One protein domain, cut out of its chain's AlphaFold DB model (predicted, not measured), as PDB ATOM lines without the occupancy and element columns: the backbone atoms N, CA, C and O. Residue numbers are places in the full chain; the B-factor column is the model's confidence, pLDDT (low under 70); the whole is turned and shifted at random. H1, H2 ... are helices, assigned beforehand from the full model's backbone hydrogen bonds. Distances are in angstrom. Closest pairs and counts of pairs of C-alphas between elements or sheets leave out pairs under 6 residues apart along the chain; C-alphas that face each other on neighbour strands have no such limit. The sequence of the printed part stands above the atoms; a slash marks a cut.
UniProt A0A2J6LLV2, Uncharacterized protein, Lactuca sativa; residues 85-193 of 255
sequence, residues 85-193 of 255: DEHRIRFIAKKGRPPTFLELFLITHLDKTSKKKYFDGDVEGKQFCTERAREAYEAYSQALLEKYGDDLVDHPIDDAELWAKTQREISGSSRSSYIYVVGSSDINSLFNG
ATOM      1  N   ASP A  85      93.580 105.238  96.873       82.00
ATOM      2  CA  ASP A  85      95.026 105.164  96.619       82.00
ATOM      3  C   ASP A  85      95.850 105.183  97.906       82.00
ATOM      4  O   ASP A  85      96.773 104.388  98.074       82.00
ATOM      5  N   GLU A  86      95.491 106.038  98.862       84.19
ATOM      6  CA  GLU A  86      96.156 106.068 100.164       84.19
ATOM      7  C   GLU A  86      95.902 104.767 100.942       84.19
ATOM      8  O   GLU A  86      96.815 104.234 101.578       84.19
ATOM      9  N   HIS A  87      94.696 104.193 100.850       86.62
ATOM     10  CA  HIS A  87      94.428 102.861 101.391       86.62
ATOM     11  C   HIS A  87      95.286 101.774 100.721       86.62
ATOM     12  O   HIS A  87      95.798 100.909 101.434       86.62
ATOM     13  N   ARG A  88      95.517 101.840  99.400       87.44
ATOM     14  CA  ARG A  88      96.426 100.927  98.681       87.44
ATOM     15  C   ARG A  88      97.867 101.052  99.168       87.44
ATOM     16  O   ARG A  88      98.475 100.035  99.487       87.44
ATOM     17  N   ILE A  89      98.386 102.275  99.286       86.81
ATOM     18  CA  ILE A  89      99.752 102.534  99.773       86.81
ATOM     19  C   ILE A  89      99.941 101.942 101.175       86.81
ATOM     20  O   ILE A  89     100.895 101.204 101.418       86.81
ATOM     21  N   ARG A  90      98.997 102.197 102.089       89.31
ATOM     22  CA  ARG A  90      99.048 101.647 103.454       89.31
ATOM     23  C   ARG A  90      98.971 100.128 103.475       89.31
ATOM     24  O   ARG A  90      99.613  99.497 104.311       89.31
ATOM     25  N   PHE A  91      98.177  99.538 102.583       87.62
ATOM     26  CA  PHE A  91      98.068  98.090 102.487       87.62
ATOM     27  C   PHE A  91      99.378  97.461 102.010       87.62
ATOM     28  O   PHE A  91      99.852  96.522 102.645       87.62
ATOM     29  N   ILE A  92     100.002  98.021 100.969       88.12
ATOM     30  CA  ILE A  92     101.308  97.575 100.464       88.12
ATOM     31  C   ILE A  92     102.360  97.664 101.569       88.12
ATOM     32  O   ILE A  92     103.048  96.681 101.827       88.12
ATOM     33  N   ALA A  93     102.424  98.786 102.290       87.50
ATOM     34  CA  ALA A  93     103.354  98.947 103.405       87.50
ATOM     35  C   ALA A  93     103.144  97.899 104.517       87.50
ATOM     36  O   ALA A  93     104.108  97.444 105.125       87.50
ATOM     37  N   LYS A  94     101.893  97.488 104.782       86.00
ATOM     38  CA  LYS A  94     101.563  96.509 105.833       86.00
ATOM     39  C   LYS A  94     101.717  95.048 105.391       86.00
ATOM     40  O   LYS A  94     101.999  94.197 106.229       86.00
ATOM     41  N   LYS A  95     101.449  94.728 104.122       83.31
ATOM     42  CA  LYS A  95     101.327  93.345 103.619       83.31
ATOM     43  C   LYS A  95     102.380  92.962 102.578       83.31
ATOM     44  O   LYS A  95     102.420  91.802 102.188       83.31
ATOM     45  N   GLY A  96     103.199  93.902 102.108       86.00
ATOM     46  CA  GLY A  96     104.243  93.664 101.105       86.00
ATOM     47  C   GLY A  96     103.723  93.373  99.693       86.00
ATOM     48  O   GLY A  96     104.514  93.078  98.804       86.00
ATOM     49  N   ARG A  97     102.405  93.458  99.467       87.88
ATOM     50  CA  ARG A  97     101.762  93.242  98.164       87.88
ATOM     51  C   ARG A  97     100.595  94.211  97.942       87.88
ATOM     52  O   ARG A  97     100.035  94.708  98.924       87.88
ATOM     53  N   PRO A  98     100.185  94.463  96.687       85.25
ATOM     54  CA  PRO A  98      98.959  95.199  96.396       85.25
ATOM     55  C   PRO A  98      97.715  94.513  96.995       85.25
ATOM     56  O   PRO A  98      97.664  93.276  97.035       85.25
ATOM     57  N   PRO A  99      96.717  95.285  97.469       86.06
ATOM     58  CA  PRO A  99      95.426  94.726  97.851       86.06
ATOM     59  C   PRO A  99      94.617  94.334  96.620       86.06
ATOM     60  O   PRO A  99      94.679  95.024  95.595       86.06
ATOM     61  N   THR A 100      93.786  93.309  96.777       86.81
ATOM     62  CA  THR A 100      92.672  93.051  95.860       86.81
ATOM     63  C   THR A 100      91.595  94.126  96.023       86.81
ATOM     64  O   THR A 100      91.506  94.802  97.058       86.81
ATOM     65  N   PHE A 101      90.726  94.279  95.030       86.38
ATOM     66  CA  PHE A 101      89.563  95.152  95.101       86.38
ATOM     67  C   PHE A 101      88.655  94.777  96.275       86.38
ATOM     68  O   PHE A 101      88.200  95.668  96.989       86.38
ATOM     69  N   LEU A 102      88.443  93.482  96.541       88.44
ATOM     70  CA  LEU A 102      87.648  93.032  97.687       88.44
ATOM     71  C   LEU A 102      88.298  93.390  99.028       88.44
ATOM     72  O   LEU A 102      87.609  93.867  99.928       88.44
ATOM     73  N   GLU A 103      89.615  93.232  99.169       89.62
ATOM     74  CA  GLU A 103      90.330  93.655 100.381       89.62
ATOM     75  C   GLU A 103      90.185  95.164 100.599       89.62
ATOM     76  O   GLU A 103      89.867  95.632 101.694       89.62
ATOM     77  N   LEU A 104      90.336  95.939  99.528       88.62
ATOM     78  CA  LEU A 104      90.187  97.387  99.553       88.62
ATOM     79  C   LEU A 104      88.739  97.825  99.843       88.62
ATOM     80  O   LEU A 104      88.499  98.805 100.561       88.62
ATOM     81  N   PHE A 105      87.765  97.069  99.341       89.69
ATOM     82  CA  PHE A 105      86.347  97.246  99.628       89.69
ATOM     83  C   PHE A 105      86.049  96.992 101.112       89.69
ATOM     84  O   PHE A 105      85.419  97.830 101.758       89.69
ATOM     85  N   LEU A 106      86.571  95.911 101.700       90.81
ATOM     86  CA  LEU A 106      86.407  95.607 103.129       90.81
ATOM     87  C   LEU A 106      86.982  96.714 104.022       90.81
ATOM     88  O   LEU A 106      86.340  97.147 104.982       90.81
ATOM     89  N   ILE A 107      88.148  97.259 103.669       88.69
ATOM     90  CA  ILE A 107      88.775  98.371 104.404       88.69
ATOM     91  C   ILE A 107      87.882  99.615 104.436       88.69
ATOM     92  O   ILE A 107      87.955 100.402 105.383       88.69
ATOM     93  N   THR A 108      87.031  99.810 103.433       88.94
ATOM     94  CA  THR A 108      86.199 101.009 103.276       88.94
ATOM     95  C   THR A 108      84.735 100.800 103.675       88.94
ATOM     96  O   THR A 108      84.068 101.791 103.979       88.94
ATOM     97  N   HIS A 109      84.256  99.551 103.750       91.56
ATOM     98  CA  HIS A 109      82.834  99.217 103.929       91.56
ATOM     99  C   HIS A 109      82.521  98.261 105.092       91.56
ATOM    100  O   HIS A 109      81.350  98.020 105.388       91.56
ATOM    101  N   LEU A 110      83.522  97.743 105.808       91.19
ATOM    102  CA  LEU A 110      83.269  97.119 107.107       91.19
ATOM    103  C   LEU A 110      82.939  98.177 108.158       91.19
ATOM    104  O   LEU A 110      83.448  99.304 108.109       91.19
ATOM    105  N   ASP A 111      82.124  97.817 109.143       89.62
ATOM    106  CA  ASP A 111      81.987  98.648 110.331       89.62
ATOM    107  C   ASP A 111      83.310  98.723 111.122       89.62
ATOM    108  O   ASP A 111      84.298  98.048 110.821       89.62
ATOM    109  N   LYS A 112      83.371  99.598 112.130       86.88
ATOM    110  CA  LYS A 112      84.614  99.822 112.886       86.88
ATOM    111  C   LYS A 112      85.107  98.557 113.602       86.88
ATOM    112  O   LYS A 112      86.317  98.368 113.704       86.88
ATOM    113  N   THR A 113      84.191  97.722 114.087       88.25
ATOM    114  CA  THR A 113      84.498  96.524 114.871       88.25
ATOM    115  C   THR A 113      85.017  95.418 113.960       88.25
ATOM    116  O   THR A 113      86.121  94.920 114.175       88.25
ATOM    117  N   SER A 114      84.280  95.088 112.898       89.88
ATOM    118  CA  SER A 114      84.694  94.076 111.923       89.88
ATOM    119  C   SER A 114      85.936  94.491 111.144       89.88
ATOM    120  O   SER A 114      86.773  93.645 110.852       89.88
ATOM    121  N   LYS A 115      86.133  95.785 110.860       88.50
ATOM    122  CA  LYS A 115      87.376  96.260 110.234       88.50
ATOM    123  C   LYS A 115      88.597  95.996 111.110       88.50
ATOM    124  O   LYS A 115      89.642  95.613 110.593       88.50
ATOM    125  N   LYS A 116      88.481  96.216 112.425       87.81
ATOM    126  CA  LYS A 116      89.571  95.931 113.364       87.81
ATOM    127  C   LYS A 116      89.904  94.436 113.355       87.81
ATOM    128  O   LYS A 116      91.050  94.095 113.094       87.81
ATOM    129  N   LYS A 117      88.889  93.578 113.503       89.56
ATOM    130  CA  LYS A 117      89.024  92.113 113.414       89.56
ATOM    131  C   LYS A 117      89.719  91.659 112.128       89.56
ATOM    132  O   LYS A 117      90.708  90.938 112.190       89.56
ATOM    133  N   TYR A 118      89.288  92.196 110.986       88.19
ATOM    134  CA  TYR A 118      89.898  91.918 109.685       88.19
ATOM    135  C   TYR A 118      91.403  92.228 109.660       88.19
ATOM    136  O   TYR A 118      92.202  91.446 109.146       88.19
ATOM    137  N   PHE A 119      91.823  93.353 110.246       84.00
ATOM    138  CA  PHE A 119      93.240  93.710 110.320       84.00
ATOM    139  C   PHE A 119      94.047  92.917 111.352       84.00
ATOM    140  O   PHE A 119      95.274  92.874 111.201       84.00
ATOM    141  N   ASP A 120      93.375  92.323 112.337       87.62
ATOM    142  CA  ASP A 120      93.935  91.412 113.341       87.62
ATOM    143  C   ASP A 120      94.010  89.957 112.820       87.62
ATOM    144  O   ASP A 120      94.616  89.104 113.460       87.62
ATOM    145  N   GLY A 121      93.462  89.682 111.627       83.12
ATOM    146  CA  GLY A 121      93.505  88.376 110.961       83.12
ATOM    147  C   GLY A 121      92.222  87.552 111.085       83.12
ATOM    148  O   GLY A 121      92.130  86.496 110.468       83.12
ATOM    149  N   ASP A 122      91.223  88.043 111.821       86.62
ATOM    150  CA  ASP A 122      89.899  87.427 111.907       86.62
ATOM    151  C   ASP A 122      89.041  87.873 110.716       86.62
ATOM    152  O   ASP A 122      88.632  89.034 110.597       86.62
ATOM    153  N   VAL A 123      88.808  86.935 109.800       77.88
ATOM    154  CA  VAL A 123      88.043  87.154 108.570       77.88
ATOM    155  C   VAL A 123      86.606  86.641 108.671       77.88
ATOM    156  O   VAL A 123      85.856  86.791 107.705       77.88
ATOM    157  N   GLU A 124      86.183  86.068 109.794       82.19
ATOM    158  CA  GLU A 124      84.820  85.561 109.973       82.19
ATOM    159  C   GLU A 124      83.879  86.638 110.539       82.19
ATOM    160  O   GLU A 124      84.298  87.691 111.022       82.19
ATOM    161  N   GLY A 125      82.563  86.424 110.421       82.50
ATOM    162  CA  GLY A 125      81.563  87.321 111.020       82.50
ATOM    163  C   GLY A 125      81.654  88.783 110.552       82.50
ATOM    164  O   GLY A 125      81.551  89.709 111.362       82.50
ATOM    165  N   LYS A 126      81.883  89.004 109.251       87.94
ATOM    166  CA  LYS A 126      82.010  90.342 108.651       87.94
ATOM    167  C   LYS A 126      80.704  91.130 108.791       87.94
ATOM    168  O   LYS A 126      79.683  90.748 108.228       87.94
ATOM    169  N   GLN A 127      80.752  92.262 109.486       91.75
ATOM    170  CA  GLN A 127      79.645  93.209 109.573       91.75
ATOM    171  C   GLN A 127      79.934  94.437 108.708       91.75
ATOM    172  O   GLN A 127      80.939  95.139 108.874       91.75
ATOM    173  N   PHE A 128      79.037  94.686 107.758       91.19
ATOM    174  CA  PHE A 128      79.127  95.810 106.835       91.19
ATOM    175  C   PHE A 128      78.435  97.049 107.406       91.19
ATOM    176  O   PHE A 128      77.483  96.977 108.187       91.19
ATOM    177  N   CYS A 129      78.903  98.222 106.987       87.81
ATOM    178  CA  CYS A 129      78.323  99.501 107.392       87.81
ATOM    179  C   CYS A 129      76.883  99.706 106.891       87.81
ATOM    180  O   CYS A 129      76.125 100.453 107.515       87.81
ATOM    181  N   THR A 130      76.527  99.044 105.791       87.00
ATOM    182  CA  THR A 130      75.253  99.147 105.065       87.00
ATOM    183  C   THR A 130      74.921  97.805 104.427       87.00
ATOM    184  O   THR A 130      75.833  97.101 103.987       87.00
ATOM    185  N   GLU A 131      73.636  97.505 104.295       88.00
ATOM    186  CA  GLU A 131      73.136  96.293 103.647       88.00
ATOM    187  C   GLU A 131      73.541  96.253 102.171       88.00
ATOM    188  O   GLU A 131      74.098  95.266 101.697       88.00
ATOM    189  N   ARG A 132      73.446  97.398 101.481       87.06
ATOM    190  CA  ARG A 132      73.879  97.522 100.080       87.06
ATOM    191  C   ARG A 132      75.349  97.144  99.860       87.06
ATOM    192  O   ARG A 132      75.695  96.662  98.782       87.06
ATOM    193  N   ALA A 133      76.214  97.385 100.850       89.31
ATOM    194  CA  ALA A 133      77.630  97.029 100.766       89.31
ATOM    195  C   ALA A 133      77.859  95.528 100.963       89.31
ATOM    196  O   ALA A 133      78.714  94.963 100.282       89.31
ATOM    197  N   ARG A 134      77.077  94.893 101.848       91.38
ATOM    198  CA  ARG A 134      77.065  93.437 102.021       91.38
ATOM    199  C   ARG A 134      76.627  92.757 100.723       91.38
ATOM    200  O   ARG A 134      77.381  91.957 100.187       91.38
ATOM    201  N   GLU A 135      75.486  93.170 100.171       91.88
ATOM    202  CA  GLU A 135      74.959  92.665  98.894       91.88
ATOM    203  C   GLU A 135      75.968  92.837  97.746       91.88
ATOM    204  O   GLU A 135      76.179  91.918  96.959       91.88
ATOM    205  N   ALA A 136      76.636  93.999  97.663       91.38
ATOM    206  CA  ALA A 136      77.654  94.254  96.641       91.38
ATOM    207  C   ALA A 136      78.825  93.270  96.732       91.38
ATOM    208  O   ALA A 136      79.266  92.734  95.716       91.38
ATOM    209  N   TYR A 137      79.333  93.080  97.954       92.00
ATOM    210  CA  TYR A 137      80.467  92.214  98.239       92.00
ATOM    211  C   TYR A 137      80.125  90.756  97.937       92.00
ATOM    212  O   TYR A 137      80.880  90.088  97.237       92.00
ATOM    213  N   GLU A 138      78.988  90.274  98.440       92.81
ATOM    214  CA  GLU A 138      78.560  88.885  98.277       92.81
ATOM    215  C   GLU A 138      78.282  88.547  96.814       92.81
ATOM    216  O   GLU A 138      78.812  87.554  96.326       92.81
ATOM    217  N   ALA A 139      77.556  89.401  96.086       93.44
ATOM    218  CA  ALA A 139      77.262  89.165  94.674       93.44
ATOM    219  C   ALA A 139      78.535  89.101  93.819       93.44
ATOM    220  O   ALA A 139      78.670  88.223  92.974       93.44
ATOM    221  N   TYR A 140      79.489  90.010  94.043       92.38
ATOM    222  CA  TYR A 140      80.750  89.982  93.304       92.38
ATOM    223  C   TYR A 140      81.645  88.814  93.717       92.38
ATOM    224  O   TYR A 140      82.231  88.170  92.855       92.38
ATOM    225  N   SER A 141      81.721  88.504  95.015       90.19
ATOM    226  CA  SER A 141      82.473  87.349  95.511       90.19
ATOM    227  C   SER A 141      81.923  86.043  94.940       90.19
ATOM    228  O   SER A 141      82.701  85.198  94.514       90.19
ATOM    229  N   GLN A 142      80.599  85.886  94.895       90.69
ATOM    230  CA  GLN A 142      79.950  84.725  94.295       90.69
ATOM    231  C   GLN A 142      80.185  84.676  92.783       90.69
ATOM    232  O   GLN A 142      80.567  83.636  92.262       90.69
ATOM    233  N   ALA A 143      80.031  85.800  92.082       91.19
ATOM    234  CA  ALA A 143      80.252  85.851  90.641       91.19
ATOM    235  C   ALA A 143      81.711  85.546  90.256       91.19
ATOM    236  O   ALA A 143      81.951  84.943  89.210       91.19
ATOM    237  N   LEU A 144      82.684  85.946  91.085       89.31
ATOM    238  CA  LEU A 144      84.082  85.550  90.915       89.31
ATOM    239  C   LEU A 144      84.214  84.029  91.020       89.31
ATOM    240  O   LEU A 144      84.729  83.418  90.092       89.31
ATOM    241  N   LEU A 145      83.684  83.419  92.083       87.75
ATOM    242  CA  LEU A 145      83.723  81.964  92.272       87.75
ATOM    243  C   LEU A 145      83.037  81.208  91.124       87.75
ATOM    244  O   LEU A 145      83.565  80.215  90.640       87.75
ATOM    245  N   GLU A 146      81.895  81.689  90.636       90.31
ATOM    246  CA  GLU A 146      81.180  81.062  89.516       90.31
ATOM    247  C   GLU A 146      81.951  81.156  88.193       90.31
ATOM    248  O   GLU A 146      81.954  80.210  87.406       90.31
ATOM    249  N   LYS A 147      82.593  82.299  87.922       88.69
ATOM    250  CA  LYS A 147      83.311  82.533  86.660       88.69
ATOM    251  C   LYS A 147      84.673  81.842  86.624       88.69
ATOM    252  O   LYS A 147      85.126  81.442  85.554       88.69
ATOM    253  N   TYR A 148      85.329  81.764  87.772       86.62
ATOM    254  CA  TYR A 148      86.748  81.451  87.874       86.62
ATOM    255  C   TYR A 148      87.029  80.173  88.685       86.62
ATOM    256  O   TYR A 148      88.063  79.540  88.485       86.62
ATOM    257  N   GLY A 149      86.088  79.715  89.508       79.62
ATOM    258  CA  GLY A 149      86.282  78.587  90.419       79.62
ATOM    259  C   GLY A 149      87.088  78.967  91.665       79.62
ATOM    260  O   GLY A 149      87.378  80.138  91.906       79.62
ATOM    261  N   ASP A 150      87.452  77.960  92.461       74.25
ATOM    262  CA  ASP A 150      88.164  78.147  93.737       74.25
ATOM    263  C   ASP A 150      89.680  78.380  93.576       74.25
ATOM    264  O   ASP A 150      90.353  78.770  94.533       74.25
ATOM    265  N   ASP A 151      90.240  78.145  92.384       62.78
ATOM    266  CA  ASP A 151      91.690  78.170  92.151       62.78
ATOM    267  C   ASP A 151      92.227  79.582  91.865       62.78
ATOM    268  O   ASP A 151      92.656  79.900  90.760       62.78
ATOM    269  N   LEU A 152      92.186  80.442  92.886       56.16
ATOM    270  CA  LEU A 152      92.495  81.882  92.834       56.16
ATOM    271  C   LEU A 152      93.930  82.249  92.393       56.16
ATOM    272  O   LEU A 152      94.281  83.432  92.401       56.16
ATOM    273  N   VAL A 153      94.780  81.274  92.064       51.16
ATOM    274  CA  VAL A 153      96.196  81.486  91.724       51.16
ATOM    275  C   VAL A 153      96.364  82.118  90.336       51.16
ATOM    276  O   VAL A 153      97.253  82.955  90.171       51.16
ATOM    277  N   ASP A 154      95.482  81.800  89.382       46.91
ATOM    278  CA  ASP A 154      95.609  82.216  87.973       46.91
ATOM    279  C   ASP A 154      94.575  83.259  87.515       46.91
ATOM    280  O   ASP A 154      94.563  83.680  86.352       46.91
ATOM    281  N   HIS A 155      93.690  83.719  88.401       55.72
ATOM    282  CA  HIS A 155      92.648  84.662  88.003       55.72
ATOM    283  C   HIS A 155      93.141  86.105  88.004       55.72
ATOM    284  O   HIS A 155      93.917  86.501  88.878       55.72
ATOM    285  N   PRO A 156      92.646  86.960  87.085       59.28
ATOM    286  CA  PRO A 156      92.696  88.393  87.305       59.28
ATOM    287  C   PRO A 156      91.862  88.672  88.556       59.28
ATOM    288  O   PRO A 156      90.638  88.742  88.505       59.28
ATOM    289  N   ILE A 157      92.558  88.793  89.686       67.12
ATOM    290  CA  ILE A 157      92.012  88.973  91.038       67.12
ATOM    291  C   ILE A 157      90.955  90.103  91.093       67.12
ATOM    292  O   ILE A 157      90.064  90.092  91.943       67.12
ATOM    293  N   ASP A 158      91.027  91.037  90.143       80.62
ATOM    294  CA  ASP A 158      90.239  92.255  90.041       80.62
ATOM    295  C   ASP A 158      89.566  92.367  88.650       80.62
ATOM    296  O   ASP A 158      90.111  92.961  87.719       80.62
ATOM    297  N   ASP A 159      88.355  91.812  88.508       87.50
ATOM    298  CA  ASP A 159      87.521  91.870  87.295       87.50
ATOM    299  C   ASP A 159      86.496  93.019  87.371       87.50
ATOM    300  O   ASP A 159      85.374  92.885  87.877       87.50
ATOM    301  N   ALA A 160      86.897  94.181  86.851       87.69
ATOM    302  CA  ALA A 160      86.085  95.396  86.840       87.69
ATOM    303  C   ALA A 160      84.754  95.232  86.081       87.69
ATOM    304  O   ALA A 160      83.725  95.754  86.516       87.69
ATOM    305  N   GLU A 161      84.746  94.491  84.973       87.56
ATOM    306  CA  GLU A 161      83.534  94.262  84.175       87.56
ATOM    307  C   GLU A 161      82.540  93.378  84.932       87.56
ATOM    308  O   GLU A 161      81.332  93.638  84.937       87.56
ATOM    309  N   LEU A 162      83.037  92.371  85.651       90.12
ATOM    310  CA  LEU A 162      82.207  91.526  86.501       90.12
ATOM    311  C   LEU A 162      81.620  92.303  87.687       90.12
ATOM    312  O   LEU A 162      80.445  92.122  88.028       90.12
ATOM    313  N   TRP A 163      82.379  93.232  88.276       90.56
ATOM    314  CA  TRP A 163      81.829  94.167  89.260       90.56
ATOM    315  C   TRP A 163      80.723  95.020  88.643       90.56
ATOM    316  O   TRP A 163      79.612  95.069  89.165       90.56
ATOM    317  N   ALA A 164      80.982  95.651  87.496       88.38
ATOM    318  CA  ALA A 164      79.994  96.475  86.811       88.38
ATOM    319  C   ALA A 164      78.699  95.699  86.516       88.38
ATOM    320  O   ALA A 164      77.608  96.220  86.759       88.38
ATOM    321  N   LYS A 165      78.815  94.450  86.046       88.94
ATOM    322  CA  LYS A 165      77.688  93.554  85.772       88.94
ATOM    323  C   LYS A 165      76.867  93.271  87.034       88.94
ATOM    324  O   LYS A 165      75.680  93.587  87.058       88.94
ATOM    325  N   THR A 166      77.501  92.769  88.096       90.19
ATOM    326  CA  THR A 166      76.809  92.431  89.357       90.19
ATOM    327  C   THR A 166      76.124  93.650  89.976       90.19
ATOM    328  O   THR A 166      74.988  93.574  90.441       90.19
ATOM    329  N   GLN A 167      76.756  94.827  89.922       88.56
ATOM    330  CA  GLN A 167      76.154  96.043  90.469       88.56
ATOM    331  C   GLN A 167      74.949  96.535  89.654       88.56
ATOM    332  O   GLN A 167      74.013  97.084  90.246       88.56
ATOM    333  N   ARG A 168      74.947  96.338  88.327       85.75
ATOM    334  CA  ARG A 168      73.785  96.636  87.474       85.75
ATOM    335  C   ARG A 168      72.612  95.726  87.819       85.75
ATOM    336  O   ARG A 168      71.509  96.238  87.999       85.75
ATOM    337  N   GLU A 169      72.865  94.429  87.979       87.19
ATOM    338  CA  GLU A 169      71.853  93.427  88.339       87.19
ATOM    339  C   GLU A 169      71.193  93.751  89.687       87.19
ATOM    340  O   GLU A 169      69.969  93.844  89.753       87.19
ATOM    341  N   ILE A 170      71.984  94.066  90.724       85.00
ATOM    342  CA  ILE A 170      71.463  94.476  92.045       85.00
ATOM    343  C   ILE A 170      70.579  95.729  91.945       85.00
ATOM    344  O   ILE A 170      69.581  95.863  92.647       85.00
ATOM    345  N   SER A 171      70.945  96.686  91.088       76.38
ATOM    346  CA  SER A 171      70.237  97.969  90.997       76.38
ATOM    347  C   SER A 171      68.888  97.904  90.267       76.38
ATOM    348  O   SER A 171      68.146  98.890  90.298       76.38
ATOM    349  N   GLY A 172      68.587  96.797  89.573       66.56
ATOM    350  CA  GLY A 172      67.330  96.568  88.845       66.56
ATOM    351  C   GLY A 172      66.963  97.628  87.793       66.56
ATOM    352  O   GLY A 172      65.837  97.648  87.304       66.56
ATOM    353  N   SER A 173      67.869  98.554  87.465       52.94
ATOM    354  CA  SER A 173      67.537  99.804  86.781       52.94
ATOM    355  C   SER A 173      68.153  99.888  85.387       52.94
ATOM    356  O   SER A 173      69.350  99.686  85.207       52.94
ATOM    357  N   SER A 174      67.376 100.400  84.429       50.19
ATOM    358  CA  SER A 174      67.822 100.923  83.122       50.19
ATOM    359  C   SER A 174      68.776 102.133  83.212       50.19
ATOM    360  O   SER A 174      69.111 102.758  82.204       50.19
ATOM    361  N   ARG A 175      69.244 102.489  84.418       51.38
ATOM    362  CA  ARG A 175      70.195 103.575  84.688       51.38
ATOM    363  C   ARG A 175      71.611 103.095  84.374       51.38
ATOM    364  O   ARG A 175      72.427 102.896  85.266       51.38
ATOM    365  N   SER A 176      71.864 102.935  83.077       52.72
ATOM    366  CA  SER A 176      73.039 102.327  82.433       52.72
ATOM    367  C   SER A 176      74.427 102.809  82.909       52.72
ATOM    368  O   SER A 176      75.434 102.203  82.552       52.72
ATOM    369  N   SER A 177      74.527 103.869  83.719       60.03
ATOM    370  CA  SER A 177      75.804 104.487  84.096       60.03
ATOM    371  C   SER A 177      76.164 104.447  85.585       60.03
ATOM    372  O   SER A 177      77.286 104.818  85.918       60.03
ATOM    373  N   TYR A 178      75.265 104.062  86.502       68.69
ATOM    374  CA  TYR A 178      75.587 104.096  87.937       68.69
ATOM    375  C   TYR A 178      76.123 102.750  88.424       68.69
ATOM    376  O   TYR A 178      75.374 101.784  88.549       68.69
ATOM    377  N   ILE A 179      77.415 102.711  88.747       80.19
ATOM    378  CA  ILE A 179      78.069 101.561  89.372       80.19
ATOM    379  C   ILE A 179      78.404 101.947  90.814       80.19
ATOM    380  O   ILE A 179      79.047 102.969  91.074       80.19
ATOM    381  N   TYR A 180      77.935 101.137  91.766       80.69
ATOM    382  CA  TYR A 180      78.187 101.353  93.189       80.69
ATOM    383  C   TYR A 180      79.699 101.416  93.474       80.69
ATOM    384  O   TYR A 180      80.482 100.708  92.839       80.69
ATOM    385  N   VAL A 181      80.102 102.298  94.401       75.94
ATOM    386  CA  VAL A 181      81.497 102.680  94.727       75.94
ATOM    387  C   VAL A 181      82.239 103.464  93.636       75.94
ATOM    388  O   VAL A 181      83.054 104.323  93.966       75.94
ATOM    389  N   VAL A 182      81.919 103.263  92.357       72.12
ATOM    390  CA  VAL A 182      82.620 103.912  91.236       72.12
ATOM    391  C   VAL A 182      82.265 105.394  91.093       72.12
ATOM    392  O   VAL A 182      83.135 106.243  90.871       72.12
ATOM    393  N   GLY A 183      80.986 105.734  91.271       64.81
ATOM    394  CA  GLY A 183      80.515 107.106  91.081       64.81
ATOM    395  C   GLY A 183      80.755 107.580  89.643       64.81
ATOM    396  O   GLY A 183      80.329 106.918  88.704       64.81
ATOM    397  N   SER A 184      81.418 108.727  89.472       56.25
ATOM    398  CA  SER A 184      81.832 109.264  88.162       56.25
ATOM    399  C   SER A 184      83.295 108.961  87.808       56.25
ATOM    400  O   SER A 184      83.827 109.561  86.878       56.25
ATOM    401  N   SER A 185      83.971 108.122  88.596       60.84
ATOM    402  CA  SER A 185      85.376 107.763  88.373       60.84
ATOM    403  C   SER A 185      85.488 106.639  87.344       60.84
ATOM    404  O   SER A 185      84.527 105.910  87.111       60.84
ATOM    405  N   ASP A 186      86.668 106.460  86.750       70.38
ATOM    406  CA  ASP A 186      86.945 105.267  85.947       70.38
ATOM    407  C   ASP A 186      87.025 104.041  86.871       70.38
ATOM    408  O   ASP A 186      87.794 104.023  87.839       70.38
ATOM    409  N   ILE A 187      86.236 103.009  86.564       75.62
ATOM    410  CA  ILE A 187      86.244 101.738  87.289       75.62
ATOM    411  C   ILE A 187      87.635 101.092  87.278       75.62
ATOM    412  O   ILE A 187      88.084 100.583  88.301       75.62
ATOM    413  N   ASN A 188      88.380 101.215  86.178       76.75
ATOM    414  CA  ASN A 188      89.733 100.681  86.069       76.75
ATOM    415  C   ASN A 188      90.707 101.418  86.988       76.75
ATOM    416  O   ASN A 188      91.636 100.808  87.514       76.75
ATOM    417  N   SER A 189      90.481 102.708  87.249       72.31
ATOM    418  CA  SER A 189      91.288 103.452  88.221       72.31
ATOM    419  C   SER A 189      91.073 102.935  89.638       72.31
ATOM    420  O   SER A 189      92.024 102.881  90.414       72.31
ATOM    421  N   LEU A 190      89.851 102.522  89.978       75.62
ATOM    422  CA  LEU A 190      89.556 101.955  91.290       75.62
ATOM    423  C   LEU A 190      90.119 100.552  91.467       75.62
ATOM    424  O   LEU A 190      90.565 100.243  92.568       75.62
ATOM    425  N   PHE A 191      90.126  99.737  90.413       77.75
ATOM    426  CA  PHE A 191      90.619  98.357  90.439       77.75
ATOM    427  C   PHE A 191      92.148  98.297  90.342       77.75
ATOM    428  O   PHE A 191      92.792  97.601  91.122       77.75
ATOM    429  N   ASN A 192      92.751  99.125  89.489       71.69
ATOM    430  CA  ASN A 192      94.169  99.001  89.146       71.69
ATOM    431  C   ASN A 192      95.045 100.101  89.764       71.69
ATOM    432  O   ASN A 192      96.266 100.064  89.613       71.69
ATOM    433  N   GLY A 193      94.453 101.115  90.413       64.00
ATOM    434  CA  GLY A 193      95.186 102.274  90.950       64.00
ATOM    435  C   GLY A 193      95.907 103.100  89.874       64.00
ATOM    436  O   GLY A 193      96.812 103.879  90.178       64.00
TER     437      GLY A 193
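AT A GLANCE: This is residues 85 to 193 of the 255 residues of an uncharacterized protein of Lactuca sativa (UniProt A0A2J6LLV2). Short H2 and long H4 stand side by side, running opposite ways, near the middle of the domain, and H5 crosses H4 in the closest-packed pair of helices. H1 lies crosswise to H2 toward one end of the longest axis, H3 lies near H2, and little H6 lies near the first residues of H2 and H5. The printed part has 109 residues, with six named helices, H1 to H6 in that order, and no named strand; its class is all helix, with 65 residues in the helices. It is compact, with a radius of gyration of the C-alphas of 14.0 A, and spans 41 by 30 by 29 A.

HOW THE PARTS SIT: From the first printed residue, H1, residues 85 to 95, only just touches H2, residues 101 to 109, with 3 pairs of C-alphas within 8 A; the closest are those of His 87 and Leu 104, 7.2 A apart. Their lines stand at 71 degrees, only just about perpendicular. H3, residues 112 to 120, touches no helix; it is close to H2 but not clearly touching, with the C-alphas of Ile 107 and Lys 115 closest at 6.4 A. H2 and H3 run opposite ways at a steep tilt of 40 degrees. H4, residues 131 to 148, touches H2 with residues 133 to 141 alone, and the closest C-alphas are those of His 109 and Ala 133, 6.5 A apart. H2 and H4 run opposite ways at a shallow tilt of 10 degrees. H5, residues 160 to 171, touches H4 with 11 pairs of C-alphas within 8 A, the closest being those of Tyr 140 and Trp 163 at 5.9 A; they run opposite ways at a steep tilt of 48 degrees. H6, residues 187 to 192, only just touches H5, with 3 pairs of C-alphas within 8 A, and H5 does so with residue 160 alone. The closest C-alphas of this helical hairpin are those of Ala 160 and Ile 187, 6.4 A apart, and the two helices run opposite ways at a steep tilt of 43 degrees. H6 is also close to H2 but not clearly touching, with the C-alphas of Phe 101 and Phe 191 closest at 5.8 A. H1 and H6 are apart, but only just, at 8.3 A; among the other pairs that are apart are H1 and H3, H2 and H5, and H3 and H4. In H1, H2, H3, H4, H5 and H6 every pair of O i and N i+4 is within hydrogen-bond range.

IN THESE COORDINATES: H1 begins at C-alpha 85, at (95.026, 105.164, 96.619), and measures 15.1 A from first to last C-alpha. H2 measures 11.8 A and H3 12.6 A. H4, the longest helix with 18 residues, starts at C-alpha 131, at (73.136, 96.293, 103.647), and measures 25.6 A. H5 measures 16.6 A. H6 measures 8.6 A and ends at C-alpha 192, at (94.169, 99.001, 89.146).

THE WHOLE: The two C-alphas farthest apart are those of Gly 96 and Ser 174, at 41.3 A, while the first and last printed C-alphas, of Asp 85 and Gly 193, are 6.4 A apart. The printed part has no cut. The links from H1 to H2 and from H2 to H3 are tight, that from H3 to H4 is short, and those from H4 to H5 and from H5 to H6 are long. The last of these, residues 172 to 186, has C-alphas 9 to 23 A from the mean of the C-alphas. The mean pLDDT of the printed part is 81.5, and the model's confidence is under 70 at residues 151 to 157, 172 to 178, 183 to 185 and 193.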